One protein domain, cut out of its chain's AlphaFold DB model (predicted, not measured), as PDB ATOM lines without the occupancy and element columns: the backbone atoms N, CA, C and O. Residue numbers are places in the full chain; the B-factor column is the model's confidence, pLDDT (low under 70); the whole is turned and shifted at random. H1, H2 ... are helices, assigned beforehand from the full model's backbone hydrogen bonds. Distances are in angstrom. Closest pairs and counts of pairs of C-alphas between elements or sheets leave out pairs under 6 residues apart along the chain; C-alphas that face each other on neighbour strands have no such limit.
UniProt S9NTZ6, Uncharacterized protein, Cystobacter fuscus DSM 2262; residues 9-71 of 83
ATOM      1  N   PHE A   9     -28.903 -38.844  41.410       85.69
ATOM      2  CA  PHE A   9     -28.191 -37.743  40.762       85.69
ATOM      3  C   PHE A   9     -28.334 -37.843  39.249       85.69
ATOM      4  O   PHE A   9     -28.628 -36.829  38.618       85.69
ATOM      5  N   GLY A  10     -28.230 -39.056  38.698       89.38
ATOM      6  CA  GLY A  10     -28.570 -39.344  37.307       89.38
ATOM      7  C   GLY A  10     -29.981 -38.874  36.965       89.38
ATOM      8  O   GLY A  10     -30.148 -38.031  36.091       89.38
ATOM      9  N   TRP A  11     -30.988 -39.286  37.742       92.62
ATOM     10  CA  TRP A  11     -32.370 -38.881  37.467       92.62
ATOM     11  C   TRP A  11     -32.600 -37.366  37.555       92.62
ATOM     12  O   TRP A  11     -33.296 -36.808  36.709       92.62
ATOM     13  N   VAL A  12     -32.022 -36.671  38.546       92.69
ATOM     14  CA  VAL A  12     -32.137 -35.202  38.613       92.69
ATOM     15  C   VAL A  12     -31.486 -34.559  37.387       92.69
ATOM     16  O   VAL A  12     -32.082 -33.663  36.794       92.69
ATOM     17  N   ASN A  13     -30.305 -35.022  36.972       90.81
ATOM     18  CA  ASN A  13     -29.627 -34.505  35.782       90.81
ATOM     19  C   ASN A  13     -30.437 -34.747  34.501       90.81
ATOM     20  O   ASN A  13     -30.531 -33.840  33.669       90.81
ATOM     21  N   ASP A  14     -31.067 -35.913  34.368       92.06
ATOM     22  CA  ASP A  14     -31.959 -36.225  33.250       92.06
ATOM     23  C   ASP A  14     -33.127 -35.235  33.205       92.06
ATOM     24  O   ASP A  14     -33.385 -34.623  32.168       92.06
ATOM     25  N   LYS A  15     -33.773 -34.973  34.350       93.94
ATOM     26  CA  LYS A  15     -34.885 -34.012  34.432       93.94
ATOM     27  C   LYS A  15     -34.466 -32.589  34.086       93.94
ATOM     28  O   LYS A  15     -35.189 -31.895  33.377       93.94
ATOM     29  N   LEU A  16     -33.293 -32.143  34.533       92.69
ATOM     30  CA  LEU A  16     -32.768 -30.837  34.127       92.69
ATOM     31  C   LEU A  16     -32.495 -30.785  32.621       92.69
ATOM     32  O   LEU A  16     -32.758 -29.766  31.988       92.69
ATOM     33  N   SER A  17     -31.994 -31.874  32.041       91.81
ATOM     34  CA  SER A  17     -31.725 -31.968  30.604       91.81
ATOM     35  C   SER A  17     -33.020 -31.915  29.789       91.81
ATOM     36  O   SER A  17     -33.098 -31.152  28.826       91.81
ATOM     37  N   GLU A  18     -34.064 -32.623  30.226       92.81
ATOM     38  CA  GLU A  18     -35.418 -32.530  29.666       92.81
ATOM     39  C   GLU A  18     -35.952 -31.090  29.734       92.81
ATOM     40  O   GLU A  18     -36.409 -30.551  28.724       92.81
ATOM     41  N   ILE A  19     -35.857 -30.434  30.896       93.38
ATOM     42  CA  ILE A  19     -36.309 -29.046  31.079       93.38
ATOM     43  C   ILE A  19     -35.581 -28.109  30.117       93.38
ATOM     44  O   ILE A  19     -36.222 -27.326  29.418       93.38
ATOM     45  N   ARG A  20     -34.250 -28.196  30.046       92.25
ATOM     46  CA  ARG A  20     -33.431 -27.347  29.170       92.25
ATOM     47  C   ARG A  20     -33.803 -27.548  27.704       92.25
ATOM     48  O   ARG A  20     -34.039 -26.554  27.015       92.25
ATOM     49  N   ALA A  21     -33.938 -28.798  27.259       91.88
ATOM     50  CA  ALA A  21     -34.312 -29.141  25.887       91.88
ATOM     51  C   ALA A  21     -35.695 -28.598  25.487       91.88
ATOM     52  O   ALA A  21     -35.879 -28.191  24.345       91.88
ATOM     53  N   ASN A  22     -36.644 -28.540  26.427       92.56
ATOM     54  CA  ASN A  22     -38.015 -28.069  26.187       92.56
ATOM     55  C   ASN A  22     -38.240 -26.588  26.545       92.56
ATOM     56  O   ASN A  22     -39.366 -26.096  26.475       92.56
ATOM     57  N   SER A  23     -37.196 -25.873  26.976       91.75
ATOM     58  CA  SER A  23     -37.316 -24.493  27.463       91.75
ATOM     59  C   SER A  23     -37.307 -23.422  26.369       91.75
ATOM     60  O   SER A  23     -37.505 -22.238  26.659       91.75
ATOM     61  N   ASP A  24     -36.964 -23.793  25.135       90.75
ATOM     62  CA  ASP A  24     -36.658 -22.855  24.046       90.75
ATOM     63  C   ASP A  24     -35.667 -21.741  24.456       90.75
ATOM     64  O   ASP A  24     -35.656 -20.656  23.876       90.75
ATOM     65  N   ARG A  25     -34.844 -21.984  25.491       89.12
ATOM     66  CA  ARG A  25     -33.950 -21.000  26.128       89.12
ATOM     67  C   ARG A  25     -34.653 -19.700  26.521       89.12
ATOM     68  O   ARG A  25     -34.121 -18.604  26.346       89.12
ATOM     69  N   THR A  26     -35.853 -19.807  27.077       94.69
ATOM     70  CA  THR A  26     -36.574 -18.648  27.606       94.69
ATOM     71  C   THR A  26     -36.752 -18.752  29.111       94.69
ATOM     72  O   THR A  26     -37.019 -19.819  29.664       94.69
ATOM     73  N   VAL A  27     -36.652 -17.608  29.793       95.69
ATOM     74  CA  VAL A  27     -36.880 -17.531  31.244       95.69
ATOM     75  C   VAL A  27     -38.286 -18.000  31.597       95.69
ATOM     76  O   VAL A  27     -38.457 -18.771  32.535       95.69
ATOM     77  N   ALA A  28     -39.284 -17.581  30.814       96.50
ATOM     78  CA  ALA A  28     -40.678 -17.943  31.038       96.50
ATOM     79  C   ALA A  28     -40.890 -19.463  31.001       96.50
ATOM     80  O   ALA A  28     -41.533 -20.006  31.896       96.50
ATOM     81  N   LYS A  29     -40.303 -20.154  30.018       95.94
ATOM     82  CA  LYS A  29     -40.463 -21.602  29.882       95.94
ATOM     83  C   LYS A  29     -39.656 -22.377  30.923       95.94
ATOM     84  O   LYS A  29     -40.168 -23.352  31.459       95.94
ATOM     85  N   ILE A  30     -38.448 -21.923  31.278       95.44
ATOM     86  CA  ILE A  30     -37.707 -22.487  32.420       95.44
ATOM     87  C   ILE A  30     -38.544 -22.366  33.697       95.44
ATOM     88  O   ILE A  30     -38.690 -23.341  34.428       95.44
ATOM     89  N   GLU A  31     -39.129 -21.198  33.971       95.12
ATOM     90  CA  GLU A  31     -39.972 -21.001  35.154       95.12
ATOM     91  C   GLU A  31     -41.254 -21.839  35.141       95.12
ATOM     92  O   GLU A  31     -41.681 -22.287  36.203       95.12
ATOM     93  N   GLU A  32     -41.871 -22.039  33.977       96.56
ATOM     94  CA  GLU A  32     -43.038 -22.908  33.814       96.56
ATOM     95  C   GLU A  32     -42.675 -24.364  34.134       96.56
ATOM     96  O   GLU A  32     -43.263 -24.967  35.029       96.56
ATOM     97  N   LEU A  33     -41.660 -24.902  33.452       95.44
ATOM     98  CA  LEU A  33     -41.270 -26.310  33.549       95.44
ATOM     99  C   LEU A  33     -40.713 -26.666  34.934       95.44
ATOM    100  O   LEU A  33     -41.018 -27.721  35.475       95.44
ATOM    101  N   THR A  34     -39.939 -25.770  35.553       94.50
ATOM    102  CA  THR A  34     -39.379 -25.984  36.904       94.50
ATOM    103  C   THR A  34     -40.395 -25.822  38.040       94.50
ATOM    104  O   THR A  34     -40.073 -26.100  39.196       94.50
ATOM    105  N   ARG A  35     -41.612 -25.352  37.749       94.62
ATOM    106  CA  ARG A  35     -42.718 -25.268  38.717       94.62
ATOM    107  C   ARG A  35     -43.785 -26.335  38.487       94.62
ATOM    108  O   ARG A  35     -44.809 -26.297  39.168       94.62
ATOM    109  N   ASP A  36     -43.574 -27.265  37.555       94.75
ATOM    110  CA  ASP A  36     -44.548 -28.313  37.272       94.75
ATOM    111  C   ASP A  36     -44.691 -29.261  38.483       94.75
ATOM    112  O   ASP A  36     -43.736 -29.962  38.841       94.75
ATOM    113  N   PRO A  37     -45.878 -29.342  39.119       93.81
ATOM    114  CA  PRO A  37     -46.110 -30.254  40.237       93.81
ATOM    115  C   PRO A  37     -45.961 -31.738  39.855       93.81
ATOM    116  O   PRO A  37     -45.826 -32.587  40.741       93.81
ATOM    117  N   ALA A  38     -45.975 -32.084  38.563       95.44
ATOM    118  CA  ALA A  38     -45.710 -33.440  38.098       95.44
ATOM    119  C   ALA A  38     -44.298 -33.925  38.460       95.44
ATOM    120  O   ALA A  38     -44.145 -35.107  38.766       95.44
ATOM    121  N   LEU A  39     -43.302 -33.031  38.508       93.88
ATOM    122  CA  LEU A  39     -41.918 -33.376  38.858       93.88
ATOM    123  C   LEU A  39     -41.793 -33.835  40.314       93.88
ATOM    124  O   LEU A  39     -41.133 -34.832  40.605       93.88
ATOM    125  N   GLU A  40     -42.458 -33.141  41.240       94.31
ATOM    126  CA  GLU A  40     -42.473 -33.543  42.649       94.31
ATOM    127  C   GLU A  40     -43.208 -34.868  42.859       94.31
ATOM    128  O   GLU A  40     -42.796 -35.682  43.689       94.31
ATOM    129  N   ARG A  41     -44.299 -35.092  42.118       96.19
ATOM    130  CA  ARG A  41     -45.029 -36.361  42.155       96.19
ATOM    131  C   ARG A  41     -44.148 -37.506  41.655       96.19
ATOM    132  O   ARG A  41     -44.019 -38.497  42.366       96.19
ATOM    133  N   GLU A  42     -43.490 -37.335  40.509       95.50
ATOM    134  CA  GLU A  42     -42.564 -38.333  39.959       95.50
ATOM    135  C   GLU A  42     -41.419 -38.631  40.942       95.50
ATOM    136  O   GLU A  42     -41.110 -39.794  41.197       95.50
ATOM    137  N   ALA A  43     -40.836 -37.601  41.569       94.19
ATOM    138  CA  ALA A  43     -39.778 -37.773  42.564       94.19
ATOM    139  C   ALA A  43     -40.235 -38.616  43.767       94.19
ATOM    140  O   ALA A  43     -39.507 -39.504  44.207       94.19
ATOM    141  N   ARG A  44     -41.444 -38.367  44.288       93.88
ATOM    142  CA  ARG A  44     -42.014 -39.132  45.413       93.88
ATOM    143  C   ARG A  44     -42.330 -40.577  45.038       93.88
ATOM    144  O   ARG A  44     -42.152 -41.461  45.867       93.88
ATOM    145  N   GLU A  45     -42.804 -40.812  43.818       94.75
ATOM    146  CA  GLU A  45     -43.117 -42.157  43.320       94.75
ATOM    147  C   GLU A  45     -41.848 -42.981  43.075       94.75
ATOM    148  O   GLU A  45     -41.803 -44.164  43.410       94.75
ATOM    149  N   LYS A  46     -40.804 -42.355  42.520       93.19
ATOM    150  CA  LYS A  46     -39.554 -43.030  42.153       93.19
ATOM    151  C   LYS A  46     -38.593 -43.211  43.330       93.19
ATOM    152  O   LYS A  46     -37.837 -44.181  43.354       93.19
ATOM    153  N   PHE A  47     -38.634 -42.307  44.306       93.81
ATOM    154  CA  PHE A  47     -37.755 -42.307  45.476       93.81
ATOM    155  C   PHE A  47     -38.557 -42.160  46.783       93.81
ATOM    156  O   PHE A  47     -38.357 -41.195  47.525       93.81
ATOM    157  N   PRO A  48     -39.466 -43.104  47.096       92.12
ATOM    158  CA  PRO A  48     -40.357 -42.993  48.254       92.12
ATOM    159  C   PRO A  48     -39.608 -42.947  49.596       92.12
ATOM    160  O   PRO A  48     -40.081 -42.315  50.540       92.12
ATOM    161  N   ASP A  49     -38.428 -43.571  49.662       92.69
ATOM    162  CA  ASP A  49     -37.604 -43.668  50.869       92.69
ATOM    163  C   ASP A  49     -36.465 -42.629  50.929       92.69
ATOM    164  O   ASP A  49     -35.703 -42.626  51.899       92.69
ATOM    165  N   ASP A  50     -36.308 -41.750  49.925       90.75
ATOM    166  CA  ASP A  50     -35.268 -40.707  49.942       90.75
ATOM    167  C   ASP A  50     -35.832 -39.389  50.519       90.75
ATOM    168  O   ASP A  50     -36.550 -38.657  49.832       90.75
ATOM    169  N   PRO A  51     -35.481 -39.005  51.765       89.44
ATOM    170  CA  PRO A  51     -35.975 -37.769  52.375       89.44
ATOM    171  C   PRO A  51     -35.335 -36.494  51.792       89.44
ATOM    172  O   PRO A  51     -35.697 -35.381  52.189       89.44
ATOM    173  N   TYR A  52     -34.359 -36.623  50.889       92.50
ATOM    174  CA  TYR A  52     -33.582 -35.523  50.323       92.50
ATOM    175  C   TYR A  52     -33.843 -35.277  48.838       92.50
ATOM    176  O   TYR A  52     -33.535 -34.178  48.379       92.50
ATOM    177  N   ILE A  53     -34.427 -36.222  48.095       94.06
ATOM    178  CA  ILE A  53     -34.614 -36.089  46.639       94.06
ATOM    179  C   ILE A  53     -35.332 -34.795  46.247       94.06
ATOM    180  O   ILE A  53     -34.858 -34.062  45.382       94.06
ATOM    181  N   LEU A  54     -36.409 -34.445  46.954       94.12
ATOM    182  CA  LEU A  54     -37.148 -33.209  46.700       94.12
ATOM    183  C   LEU A  54     -36.285 -31.978  46.978       94.12
ATOM    184  O   LEU A  54     -36.305 -31.027  46.207       94.12
ATOM    185  N   LYS A  55     -35.470 -31.996  48.040       94.31
ATOM    186  CA  LYS A  55     -34.559 -30.883  48.348       94.31
ATOM    187  C   LYS A  55     -33.515 -30.698  47.246       94.31
ATOM    188  O   LYS A  55     -33.255 -29.563  46.860       94.31
ATOM    189  N   ILE A  56     -32.947 -31.793  46.739       94.06
ATOM    190  CA  ILE A  56     -31.974 -31.771  45.637       94.06
ATOM    191  C   ILE A  56     -32.636 -31.223  44.369       94.06
ATOM    192  O   ILE A  56     -32.103 -30.300  43.756       94.06
ATOM    193  N   LEU A  57     -33.818 -31.737  44.022       95.00
ATOM    194  CA  LEU A  57     -34.583 -31.304  42.857       95.00
ATOM    195  C   LEU A  57     -34.929 -29.807  42.935       95.00
ATOM    196  O   LEU A  57     -34.654 -29.063  41.999       95.00
ATOM    197  N   HIS A  58     -35.458 -29.332  44.066       94.88
ATOM    198  CA  HIS A  58     -35.769 -27.912  44.262       94.88
ATOM    199  C   HIS A  58     -34.540 -27.017  44.150       94.88
ATOM    200  O   HIS A  58     -34.614 -25.962  43.522       94.88
ATOM    201  N   TRP A  59     -33.420 -27.430  44.744       95.69
ATOM    202  CA  TRP A  59     -32.175 -26.676  44.664       95.69
ATOM    203  C   TRP A  59     -31.677 -26.568  43.219       95.69
ATOM    204  O   TRP A  59     -31.350 -25.475  42.758       95.69
ATOM    205  N   ALA A  60     -31.702 -27.674  42.474       94.19
ATOM    206  CA  ALA A  60     -31.337 -27.683  41.065       94.19
ATOM    207  C   ALA A  60     -32.257 -26.784  40.216       94.19
ATOM    208  O   ALA A  60     -31.782 -25.968  39.430       94.19
ATOM    209  N   MET A  61     -33.572 -26.862  40.436       94.94
ATOM    210  CA  MET A  61     -34.565 -26.039  39.740       94.94
ATOM    211  C   MET A  61     -34.462 -24.546  40.077       94.94
ATOM    212  O   MET A  61     -34.771 -23.699  39.240       94.94
ATOM    213  N   GLU A  62     -34.073 -24.191  41.303       96.31
ATOM    214  CA  GLU A  62     -33.794 -22.797  41.672       96.31
ATOM    215  C   GLU A  62     -32.562 -22.265  40.934       96.31
ATOM    216  O   GLU A  62     -32.618 -21.160  40.398       96.31
ATOM    217  N   ASN A  63     -31.494 -23.061  40.820       94.44
ATOM    218  CA  ASN A  63     -30.310 -22.671  40.054       94.44
ATOM    219  C   ASN A  63     -30.643 -22.406  38.576       94.44
ATOM    220  O   ASN A  63     -30.252 -21.359  38.060       94.44
ATOM    221  N   GLU A  64     -31.416 -23.279  37.916       94.19
ATOM    222  CA  GLU A  64     -31.856 -23.050  36.526       94.19
ATOM    223  C   GLU A  64     -32.609 -21.723  36.378       94.19
ATOM    224  O   GLU A  64     -32.335 -20.940  35.470       94.19
ATOM    225  N   ARG A  65     -33.538 -21.434  37.298       95.06
ATOM    226  CA  ARG A  65     -34.324 -20.194  37.278       95.06
ATOM    227  C   ARG A  65     -33.459 -18.958  37.505       95.06
ATOM    228  O   ARG A  65     -33.638 -17.965  36.801       95.06
ATOM    229  N   ILE A  66     -32.535 -19.001  38.467       96.50
ATOM    230  CA  ILE A  66     -31.609 -17.892  38.737       96.50
ATOM    231  C   ILE A  66     -30.766 -17.611  37.494       96.50
ATOM    232  O   ILE A  66     -30.721 -16.471  37.036       96.50
ATOM    233  N   LEU A  67     -30.150 -18.640  36.911       94.88
ATOM    234  CA  LEU A  67     -29.313 -18.490  35.723       94.88
ATOM    235  C   LEU A  67     -30.113 -17.948  34.535       94.88
ATOM    236  O   LEU A  67     -29.708 -16.947  33.940       94.88
ATOM    237  N   ALA A  68     -31.293 -18.513  34.263       94.75
ATOM    238  CA  ALA A  68     -32.148 -18.069  33.168       94.75
ATOM    239  C   ALA A  68     -32.535 -16.589  33.312       94.75
ATOM    240  O   ALA A  68     -32.439 -15.831  32.347       94.75
ATOM    241  N   ARG A  69     -32.890 -16.127  34.521       95.88
ATOM    242  CA  ARG A  69     -33.187 -14.703  34.794       95.88
ATOM    243  C   ARG A  69     -32.011 -13.768  34.511       95.88
ATOM    244  O   ARG A  69     -32.233 -12.595  34.224       95.88
ATOM    245  N   HIS A  70     -30.785 -14.277  34.565       96.44
ATOM    246  CA  HIS A  70     -29.570 -13.556  34.189       96.44
ATOM    247  C   HIS A  70     -29.166 -13.761  32.718       96.44
ATOM    248  O   HIS A  70     -28.093 -13.320  32.313       96.44
ATOM    249  N   GLY A  71     -30.012 -14.404  31.908       93.62
ATOM    250  CA  GLY A  71     -29.735 -14.712  30.504       93.62
ATOM    251  C   GLY A  71     -28.714 -15.834  30.308       93.62
ATOM    252  O   GLY A  71     -28.200 -16.000  29.203       93.62
TER     253      GLY A  71
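What this domain is: This is residues 9 to 71 of the 83 residues of an uncharacterized protein of Cystobacter fuscus DSM 2262 (UniProt S9NTZ6). One long helix, H4, makes the long side of a small elongated helical body; H2 and H3 run back along it one after the other, and H1 packs on it with residues 12 to 16 to make a third side. The link from H3 to H4 turns at one end of this body, and its residues 47 to 52 stick out there. The printed part has 63 residues with four named helices, H1, H2, H3 and H4 in that order along the chain, and no named strand; its class is all helix. It is compact, with a radius of gyration of the C-alphas of 11.5 A, and it spans 36 by 19 by 17 A.

Where its parts are: The printed part begins with H1, residues 9 to 21, which runs 18.2 A from C-alpha 9 at (-28.191, -37.743, 40.762) to C-alpha 21. H2, residues 27 to 33, is the shortest at 10.1 A. H3, residues 37 to 46, begins with C-alpha 37 at (-46.110, -30.254, 40.237) and is 14.5 A long. H4, residues 53 to 69, is 24.5 A long and ends with C-alpha 69 at (-33.187, -14.703, 34.794).

How they stand to each other: H4 is the hub and touches the three other helices. H1 touches H4 with residues 12 to 16 alone, the same way at a shallow tilt of 31 degrees; the closest C-alphas are those of Val 12 and Leu 57, 6.3 A apart. H2 touches H4 at residues 64 to 69 alone, opposite ways at a shallow tilt of 21 degrees; the closest C-alphas, of Val 27 and Ala 68, are 5.1 A apart. H3 and H4 form a helical hairpin and touch at residues 53 to 54 of H4 alone. They run opposite ways at a shallow tilt of 33 degrees, only just short of steep, and their closest C-alphas, of Ala 43 and Leu 54, are 6.7 A apart. H1 and H2 only just touch, with 3 pairs of C-alphas within 8 A. The closest are those of Ile 19 and Leu 33, 6.2 A apart, and the two helices run opposite ways at a steep tilt of 52 degrees. H1 and H3 are near each other, with 5 pairs of C-alphas within 10 A. H2 and H3 are apart. In H1, H2, H3 and H4 every O i to N i+4 pair is within hydrogen-bond range.

The domain as a whole: The two C-alphas farthest apart are those of Asp 49 and Gly 71, at 36.3 A. The printed part has no cut. The links from H1 to H2 and from H2 to H3 are tight, and the link from H3 to H4, 6 residues, is short. The mean pLDDT of the printed part is 93.7, and no printed residue is under 70 in this predicted model.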